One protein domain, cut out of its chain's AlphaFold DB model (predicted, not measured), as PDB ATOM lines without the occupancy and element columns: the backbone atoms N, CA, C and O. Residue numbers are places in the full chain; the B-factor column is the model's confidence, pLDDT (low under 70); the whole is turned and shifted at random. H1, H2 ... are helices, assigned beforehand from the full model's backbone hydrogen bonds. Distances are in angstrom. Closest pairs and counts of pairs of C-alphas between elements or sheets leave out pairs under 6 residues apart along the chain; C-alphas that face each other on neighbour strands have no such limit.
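This is residues 4 to 70 of the 74 residues of the protein "Catalase-rel domain-containing protein" of Dielma fastidiosa (UniProt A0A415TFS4). Three helices stand roughly in a row, H1, H2 and H5, with H2 in the middle, and neighbours in the row run opposite ways; H3 and H4 pack over the same side of this row. H3 folds back from H2 as a helical hairpin and fills in between H2 and H1, while H4 crosses H2 toward the short H5 at the other end of the row. The printed part has 67 residues with five named helices, H1 to H5 in order along the chain, and no named strand; the class is all helix. It is compact, with a radius of gyration of the C-alphas of 11.2 A, and it spans 34 by 24 by 16 A.

H1, residues 4 to 17, begins with C-alpha 4 at (180.981, 174.822, 99.420) and is 20.1 A long from first to last C-alpha. H2, residues 22 to 35, is 20.0 A long and begins with C-alpha 22 at (180.270, 163.722, 123.889). H3, residues 37 to 46, is 14.3 A long. H4, residues 51 to 58, and H5, residues 62 to 68, are shorter; H5 ends with C-alpha 68 at (188.394, 168.219, 131.562).

H3 and H4 are the hubs, touching three other helices each. H1 touches H3 with residues 10 to 14 alone, at a steep tilt of 53 degrees, the same way; the closest C-alphas, of Ile 10 and Phe 43, are 5.8 A apart. H1 and H2 are close but not clearly touching, with the closest C-alphas, of Ile 17 and Lys 25, 7.0 A apart. H2, with residues 29 to 34 alone, touches H3 in a hairpin at a shallow tilt of 26 degrees, opposite ways; the closest C-alphas, of Tyr 33 and Gly 40, are 3.7 A apart. H2 also touches H4, about perpendicular at 73 degrees, with the closest C-alphas, of Ala 30 and Ala 58, 4.6 A apart. H3 and H4 touch only at the corner by their link, where the closest C-alphas, of Ser 44 and Phe 51, are 6.0 A apart. H4 and H5 only just touch, with 3 pairs of C-alphas within 8 A, the closest those of Leu 57 and Leu 65 at 6.1 A. H2 and H5 are close but not clearly touching, the closest C-alphas being those of Arg 27 and Leu 65 at 6.9 A. H5 is apart from H1 and H3, and H1 is apart from H4. In H1, H2, H3, H4 and H5 every O i to N i+4 pair is within hydrogen-bond range.

The two C-alphas farthest apart, those of Glu 4 and Gln 67, are 35.3 A apart. The printed part has no cut, and its four links between helices are tight. The mean pLDDT of the printed part is 97.8, and no printed residue is under 70.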
ATOM      1  N   GLU A   4     181.431 176.185  99.697       97.12
ATOM      2  CA  GLU A   4     180.981 174.822  99.420       97.12
ATOM      3  C   GLU A   4     181.901 173.776 100.060       97.12
ATOM      4  O   GLU A   4     181.430 172.865 100.738       97.12
ATOM      5  N   LYS A   5     183.223 173.932  99.912       97.75
ATOM      6  CA  LYS A   5     184.193 173.012 100.517       97.75
ATOM      7  C   LYS A   5     184.179 173.100 102.046       97.75
ATOM      8  O   LYS A   5     184.361 172.073 102.691       97.75
ATOM      9  N   ARG A   6     183.952 174.286 102.628       96.44
ATOM     10  CA  ARG A   6     183.797 174.448 104.089       96.44
ATOM     11  C   ARG A   6     182.552 173.725 104.598       96.44
ATOM     12  O   ARG A   6     182.640 173.009 105.587       96.44
ATOM     13  N   ARG A   7     181.418 173.857 103.902       97.19
ATOM     14  CA  ARG A   7     180.176 173.146 104.240       97.19
ATOM     15  C   ARG A   7     180.375 171.630 104.192       97.19
ATOM     16  O   ARG A   7     180.113 170.963 105.180       97.19
ATOM     17  N   ILE A   8     180.937 171.113 103.095       98.12
ATOM     18  CA  ILE A   8     181.231 169.677 102.945       98.12
ATOM     19  C   ILE A   8     182.152 169.177 104.066       98.12
ATOM     20  O   ILE A   8     181.935 168.089 104.597       98.12
ATOM     21  N   LEU A   9     183.172 169.957 104.440       97.81
ATOM     22  CA  LEU A   9     184.066 169.611 105.544       97.81
ATOM     23  C   LEU A   9     183.299 169.474 106.867       97.81
ATOM     24  O   LEU A   9     183.453 168.457 107.542       97.81
ATOM     25  N   ILE A  10     182.464 170.456 107.219       98.25
ATOM     26  CA  ILE A  10     181.654 170.431 108.446       98.25
ATOM     27  C   ILE A  10     180.694 169.237 108.443       98.25
ATOM     28  O   ILE A  10     180.712 168.448 109.388       98.25
ATOM     29  N   ASP A  11     179.939 169.046 107.360       97.81
ATOM     30  CA  ASP A  11     178.941 167.976 107.238       97.81
ATOM     31  C   ASP A  11     179.574 166.581 107.352       97.81
ATOM     32  O   ASP A  11     179.036 165.686 108.008       97.81
ATOM     33  N   ASN A  12     180.734 166.377 106.719       98.31
ATOM     34  CA  ASN A  12     181.452 165.107 106.792       98.31
ATOM     35  C   ASN A  12     182.026 164.865 108.188       98.31
ATOM     36  O   ASN A  12     181.954 163.748 108.698       98.31
ATOM     37  N   THR A  13     182.582 165.902 108.815       97.69
ATOM     38  CA  THR A  13     183.196 165.791 110.145       97.69
ATOM     39  C   THR A  13     182.137 165.484 111.197       97.69
ATOM     40  O   THR A  13     182.306 164.535 111.961       97.69
ATOM     41  N   ALA A  14     181.017 166.214 111.191       97.62
ATOM     42  CA  ALA A  14     179.899 165.999 112.107       97.62
ATOM     43  C   ALA A  14     179.323 164.580 111.976       97.62
ATOM     44  O   ALA A  14     179.112 163.906 112.982       97.62
ATOM     45  N   ARG A  15     179.156 164.084 110.744       98.12
ATOM     46  CA  ARG A  15     178.657 162.725 110.486       98.12
ATOM     47  C   ARG A  15     179.621 161.636 110.953       98.12
ATOM     48  O   ARG A  15     179.191 160.655 111.541       98.12
ATOM     49  N   ASN A  16     180.919 161.799 110.702       98.25
ATOM     50  CA  ASN A  16     181.914 160.783 111.051       98.25
ATOM     51  C   ASN A  16     182.214 160.731 112.556       98.25
ATOM     52  O   ASN A  16     182.587 159.675 113.062       98.25
ATOM     53  N   ILE A  17     182.066 161.851 113.272       97.19
ATOM     54  CA  ILE A  17     182.282 161.916 114.725       97.19
ATOM     55  C   ILE A  17     181.009 161.628 115.535       97.19
ATOM     56  O   ILE A  17     181.083 161.459 116.751       97.19
ATOM     57  N   GLU A  18     179.845 161.553 114.886       96.88
ATOM     58  CA  GLU A  18     178.547 161.257 115.503       96.88
ATOM     59  C   GLU A  18     178.550 160.049 116.463       96.88
ATOM     60  O   GLU A  18     178.064 160.230 117.583       96.88
ATOM     61  N   PRO A  19     179.175 158.893 116.156       97.12
ATOM     62  CA  PRO A  19     179.162 157.746 117.068       97.12
ATOM     63  C   PRO A  19     180.102 157.898 118.274       97.12
ATOM     64  O   PRO A  19     180.107 157.052 119.168       97.12
ATOM     65  N   VAL A  20     180.936 158.939 118.309       96.56
ATOM     66  CA  VAL A  20     181.898 159.150 119.395       96.56
ATOM     67  C   VAL A  20     181.211 159.806 120.600       96.56
ATOM     68  O   VAL A  20     180.248 160.568 120.474       96.56
ATOM     69  N   THR A  21     181.731 159.532 121.793       97.38
ATOM     70  CA  THR A  21     181.271 160.112 123.059       97.38
ATOM     71  C   THR A  21     181.362 161.644 123.078       97.38
ATOM     72  O   THR A  21     182.189 162.273 122.404       97.38
ATOM     73  N   LYS A  22     180.492 162.268 123.878       96.56
ATOM     74  CA  LYS A  22     180.270 163.722 123.889       96.56
ATOM     75  C   LYS A  22     181.513 164.514 124.301       96.56
ATOM     76  O   LYS A  22     181.805 165.558 123.722       96.56
ATOM     77  N   ASN A  23     182.312 163.982 125.218       97.62
ATOM     78  CA  ASN A  23     183.594 164.561 125.616       97.62
ATOM     79  C   ASN A  23     184.628 164.669 124.491       97.62
ATOM     80  O   ASN A  23     185.343 165.667 124.416       97.62
ATOM     81  N   ILE A  24     184.706 163.677 123.601       98.06
ATOM     82  CA  ILE A  24     185.638 163.723 122.470       98.06
ATOM     83  C   ILE A  24     185.163 164.744 121.440       98.06
ATOM     84  O   ILE A  24     185.987 165.482 120.903       98.06
ATOM     85  N   LYS A  25     183.846 164.857 121.223       98.12
ATOM     86  CA  LYS A  25     183.265 165.914 120.383       98.12
ATOM     87  C   LYS A  25     183.608 167.306 120.927       98.12
ATOM     88  O   LYS A  25     184.076 168.145 120.162       98.12
ATOM     89  N   TYR A  26     183.489 167.527 122.240       98.31
ATOM     90  CA  TYR A  26     183.915 168.777 122.887       98.31
ATOM     91  C   TYR A  26     185.420 169.042 122.759       98.31
ATOM     92  O   TYR A  26     185.818 170.164 122.445       98.31
ATOM     93  N   ARG A  27     186.267 168.019 122.946       98.38
ATOM     94  CA  ARG A  27     187.722 168.142 122.750       98.38
ATOM     95  C   ARG A  27     188.065 168.524 121.310       98.38
ATOM     96  O   ARG A  27     188.911 169.385 121.086       98.38
ATOM     97  N   HIS A  28     187.404 167.900 120.336       98.19
ATOM     98  CA  HIS A  28     187.584 168.223 118.925       98.19
ATOM     99  C   HIS A  28     187.134 169.655 118.621       98.19
ATOM    100  O   HIS A  28     187.892 170.409 118.021       98.19
ATOM    101  N   ALA A  29     185.958 170.062 119.108       98.44
ATOM    102  CA  ALA A  29     185.428 171.410 118.920       98.44
ATOM    103  C   ALA A  29     186.357 172.501 119.477       98.44
ATOM    104  O   ALA A  29     186.556 173.518 118.815       98.44
ATOM    105  N   ALA A  30     186.971 172.277 120.646       98.62
ATOM    106  CA  ALA A  30     187.948 173.204 121.222       98.62
ATOM    107  C   ALA A  30     189.157 173.405 120.292       98.62
ATOM    108  O   ALA A  30     189.563 174.539 120.035       98.62
ATOM    109  N   HIS A  31     189.688 172.324 119.710       98.56
ATOM    110  CA  HIS A  31     190.763 172.418 118.719       98.56
ATOM    111  C   HIS A  31     190.307 173.065 117.404       98.56
ATOM    112  O   HIS A  31     191.059 173.855 116.836       98.56
ATOM    113  N   CYS A  32     189.086 172.784 116.934       98.38
ATOM    114  CA  CYS A  32     188.524 173.457 115.762       98.38
ATOM    115  C   CYS A  32     188.450 174.971 115.978       98.38
ATOM    116  O   CYS A  32     188.871 175.716 115.103       98.38
ATOM    117  N   TYR A  33     187.987 175.413 117.151       98.56
ATOM    118  CA  TYR A  33     187.905 176.829 117.513       98.56
ATOM    119  C   TYR A  33     189.281 177.501 117.616       98.56
ATOM    120  O   TYR A  33     189.443 178.636 117.173       98.56
ATOM    121  N   LEU A  34     190.280 176.803 118.168       98.00
ATOM    122  CA  LEU A  34     191.661 177.294 118.226       98.00
ATOM    123  C   LEU A  34     192.303 177.423 116.842       98.00
ATOM    124  O   LEU A  34     193.118 178.319 116.631       98.00
ATOM    125  N   ALA A  35     191.953 176.533 115.911       97.75
ATOM    126  CA  ALA A  35     192.422 176.606 114.535       97.75
ATOM    127  C   ALA A  35     191.760 177.763 113.771       97.75
ATOM    128  O   ALA A  35     192.442 178.483 113.045       97.75
ATOM    129  N   ASP A  36     190.444 177.929 113.931       97.81
ATOM    130  CA  ASP A  36     189.650 179.006 113.345       97.81
ATOM    131  C   ASP A  36     188.310 179.150 114.098       97.81
ATOM    132  O   ASP A  36     187.577 178.179 114.308       97.81
ATOM    133  N   GLN A  37     187.966 180.375 114.505       97.81
ATOM    134  CA  GLN A  37     186.781 180.624 115.334       97.81
ATOM    135  C   GLN A  37     185.467 180.275 114.616       97.81
ATOM    136  O   GLN A  37     184.563 179.709 115.235       97.81
ATOM    137  N   GLU A  38     185.359 180.580 113.318       97.56
ATOM    138  CA  GLU A  38     184.179 180.272 112.503       97.56
ATOM    139  C   GLU A  38     184.050 178.755 112.317       97.56
ATOM    140  O   GLU A  38     182.957 178.196 112.430       97.56
ATOM    141  N   TYR A  39     185.170 178.069 112.087       97.50
ATOM    142  CA  TYR A  39     185.215 176.616 111.963       97.50
ATOM    143  C   TYR A  39     184.749 175.920 113.246       97.50
ATOM    144  O   TYR A  39     183.875 175.052 113.193       97.50
ATOM    145  N   GLY A  40     185.275 176.337 114.403       97.94
ATOM    146  CA  GLY A  40     184.844 175.829 115.705       97.94
ATOM    147  C   GLY A  40     183.359 176.063 115.974       97.94
ATOM    148  O   GLY A  40     182.673 175.144 116.424       97.94
ATOM    149  N   MET A  41     182.845 177.252 115.651       98.44
ATOM    150  CA  MET A  41     181.425 177.588 115.789       98.44
ATOM    151  C   MET A  41     180.542 176.681 114.923       98.44
ATOM    152  O   MET A  41     179.651 176.012 115.443       98.44
ATOM    153  N   ARG A  42     180.834 176.591 113.619       98.38
ATOM    154  CA  ARG A  42     180.056 175.784 112.660       98.38
ATOM    155  C   ARG A  42     180.095 174.297 112.994       98.38
ATOM    156  O   ARG A  42     179.090 173.608 112.851       98.38
ATOM    157  N   PHE A  43     181.244 173.795 113.445       98.50
ATOM    158  CA  PHE A  43     181.357 172.407 113.880       98.50
ATOM    159  C   PHE A  43     180.544 172.153 115.153       98.50
ATOM    160  O   PHE A  43     179.847 171.145 115.234       98.50
ATOM    161  N   SER A  44     180.606 173.063 116.129       98.31
ATOM    162  CA  SER A  44     179.859 172.938 117.388       98.31
ATOM    163  C   SER A  44     178.351 172.900 117.147       98.31
ATOM    164  O   SER A  44     177.670 172.056 117.724       98.31
ATOM    165  N   GLU A  45     177.847 173.745 116.244       98.25
ATOM    166  CA  GLU A  45     176.446 173.735 115.816       98.25
ATOM    167  C   GLU A  45     176.071 172.403 115.146       98.25
ATOM    168  O   GLU A  45     175.123 171.740 115.566       98.25
ATOM    169  N   ALA A  46     176.863 171.948 114.169       98.00
ATOM    170  CA  ALA A  46     176.606 170.697 113.451       98.00
ATOM    171  C   ALA A  46     176.685 169.445 114.348       98.00
ATOM    172  O   ALA A  46     176.000 168.455 114.094       98.00
ATOM    173  N   ALA A  47     177.511 169.478 115.397       97.25
ATOM    174  CA  ALA A  47     177.666 168.398 116.369       97.25
ATOM    175  C   ALA A  47     176.730 168.523 117.593       97.25
ATOM    176  O   ALA A  47     176.839 167.706 118.511       97.25
ATOM    177  N   ASN A  48     175.823 169.512 117.609       96.44
ATOM    178  CA  ASN A  48     174.891 169.802 118.705       96.44
ATOM    179  C   ASN A  48     175.590 169.982 120.074       96.44
ATOM    180  O   ASN A  48     175.242 169.342 121.071       96.44
ATOM    181  N   LEU A  49     176.626 170.822 120.104       97.38
ATOM    182  CA  LEU A  49     177.424 171.141 121.289       97.38
ATOM    183  C   LEU A  49     177.135 172.557 121.799       97.38
ATOM    184  O   LEU A  49     176.824 173.463 121.030       97.38
ATOM    185  N   ASP A  50     177.323 172.766 123.102       97.94
ATOM    186  CA  ASP A  50     177.293 174.099 123.704       97.94
ATOM    187  C   ASP A  50     178.559 174.885 123.325       97.94
ATOM    188  O   ASP A  50     179.672 174.552 123.747       97.94
ATOM    189  N   PHE A  51     178.386 175.941 122.532       98.12
ATOM    190  CA  PHE A  51     179.493 176.751 122.043       98.12
ATOM    191  C   PHE A  51     180.183 177.576 123.141       98.12
ATOM    192  O   PHE A  51     181.393 177.796 123.065       98.12
ATOM    193  N   GLU A  52     179.474 177.989 124.198       98.31
ATOM    194  CA  GLU A  52     180.111 178.682 125.326       98.31
ATOM    195  C   GLU A  52     181.075 177.742 126.050       98.31
ATOM    196  O   GLU A  52     182.230 178.096 126.295       98.31
ATOM    197  N   LYS A  53     180.647 176.495 126.278       98.12
ATOM    198  CA  LYS A  53     181.506 175.445 126.835       98.12
ATOM    199  C   LYS A  53     182.725 175.174 125.950       98.12
ATOM    200  O   LYS A  53     183.826 175.013 126.475       98.12
ATOM    201  N   VAL A  54     182.569 175.170 124.624       98.44
ATOM    202  CA  VAL A  54     183.695 175.031 123.679       98.44
ATOM    203  C   VAL A  54     184.702 176.171 123.833       98.44
ATOM    204  O   VAL A  54     185.900 175.902 123.919       98.44
ATOM    205  N   LYS A  55     184.243 177.425 123.937       98.50
ATOM    206  CA  LYS A  55     185.129 178.580 124.164       98.50
ATOM    207  C   LYS A  55     185.882 178.476 125.487       98.50
ATOM    208  O   LYS A  55     187.078 178.749 125.511       98.50
ATOM    209  N   THR A  56     185.219 178.055 126.566       98.38
ATOM    210  CA  THR A  56     185.881 177.828 127.861       98.38
ATOM    211  C   THR A  56     186.943 176.734 127.758       98.38
ATOM    212  O   THR A  56     188.063 176.919 128.225       98.38
ATOM    213  N   LEU A  57     186.629 175.611 127.106       98.31
ATOM    214  CA  LEU A  57     187.569 174.504 126.920       98.31
ATOM    215  C   LEU A  57     188.772 174.889 126.047       98.31
ATOM    216  O   LEU A  57     189.880 174.435 126.307       98.31
ATOM    217  N   ALA A  58     188.573 175.745 125.044       98.19
ATOM    218  CA  ALA A  58     189.642 176.226 124.175       98.19
ATOM    219  C   ALA A  58     190.658 177.141 124.885       98.19
ATOM    220  O   ALA A  58     191.759 177.325 124.380       98.19
ATOM    221  N   GLN A  59     190.318 177.710 126.046       98.12
ATOM    222  CA  GLN A  59     191.252 178.515 126.846       98.12
ATOM    223  C   GLN A  59     192.222 177.662 127.677       98.12
ATOM    224  O   GLN A  59     193.194 178.191 128.213       98.12
ATOM    225  N   LEU A  60     191.958 176.360 127.800       98.06
ATOM    226  CA  LEU A  60     192.778 175.433 128.568       98.06
ATOM    227  C   LEU A  60     194.045 175.042 127.803       98.06
ATOM    228  O   LEU A  60     194.067 174.970 126.572       98.06
ATOM    229  N   THR A  61     195.096 174.685 128.537       98.00
ATOM    230  CA  THR A  61     196.221 173.952 127.948       98.00
ATOM    231  C   THR A  61     195.763 172.572 127.470       98.00
ATOM    232  O   THR A  61     194.774 172.021 127.950       98.00
ATOM    233  N   ASN A  62     196.518 171.942 126.567       97.19
ATOM    234  CA  ASN A  62     196.169 170.604 126.074       97.19
ATOM    235  C   ASN A  62     196.039 169.561 127.208       97.19
ATOM    236  O   ASN A  62     195.174 168.688 127.154       97.19
ATOM    237  N   ASN A  63     196.861 169.657 128.259       98.06
ATOM    238  CA  ASN A  63     196.770 168.753 129.408       98.06
ATOM    239  C   ASN A  63     195.478 168.975 130.202       98.06
ATOM    240  O   ASN A  63     194.786 168.009 130.520       98.06
ATOM    241  N   GLU A  64     195.128 170.228 130.479       98.31
ATOM    242  CA  GLU A  64     193.889 170.586 131.175       98.31
ATOM    243  C   GLU A  64     192.652 170.224 130.351       98.31
ATOM    244  O   GLU A  64     191.705 169.661 130.894       98.31
ATOM    245  N   LEU A  65     192.677 170.452 129.035       98.19
ATOM    246  CA  LEU A  65     191.610 170.046 128.123       98.19
ATOM    247  C   LEU A  65     191.401 168.529 128.158       98.19
ATOM    248  O   LEU A  65     190.264 168.062 128.251       98.19
ATOM    249  N   ASN A  66     192.483 167.748 128.112       97.31
ATOM    250  CA  ASN A  66     192.407 166.293 128.208       97.31
ATOM    251  C   ASN A  66     191.784 165.851 129.534       97.31
ATOM    252  O   ASN A  66     190.884 165.014 129.513       97.31
ATOM    253  N   GLN A  67     192.203 166.445 130.655       97.62
ATOM    254  CA  GLN A  67     191.629 166.162 131.975       97.62
ATOM    255  C   GLN A  67     190.144 166.542 132.050       97.62
ATOM    256  O   GLN A  67     189.318 165.725 132.455       97.62
ATOM    257  N   ALA A  68     189.775 167.736 131.577       97.31
ATOM    258  CA  ALA A  68     188.394 168.219 131.562       97.31
ATOM    259  C   ALA A  68     187.465 167.345 130.702       97.31
ATOM    260  O   ALA A  68     186.264 167.290 130.945       97.31
ATOM    261  N   THR A  69     188.016 166.638 129.713       97.19
ATOM    262  CA  THR A  69     187.276 165.796 128.763       97.19
ATOM    263  C   THR A  69     187.524 164.297 128.984       97.19
ATOM    264  O   THR A  69     187.398 163.509 128.048       97.19
ATOM    265  N   MET A  70     187.888 163.862 130.196       96.19
ATOM    266  CA  MET A  70     188.075 162.434 130.517       96.19
ATOM    267  C   MET A  70     186.757 161.657 130.641       96.19
ATOM    268  O   MET A  70     186.705 160.485 130.277       96.19
TER     269      MET A  70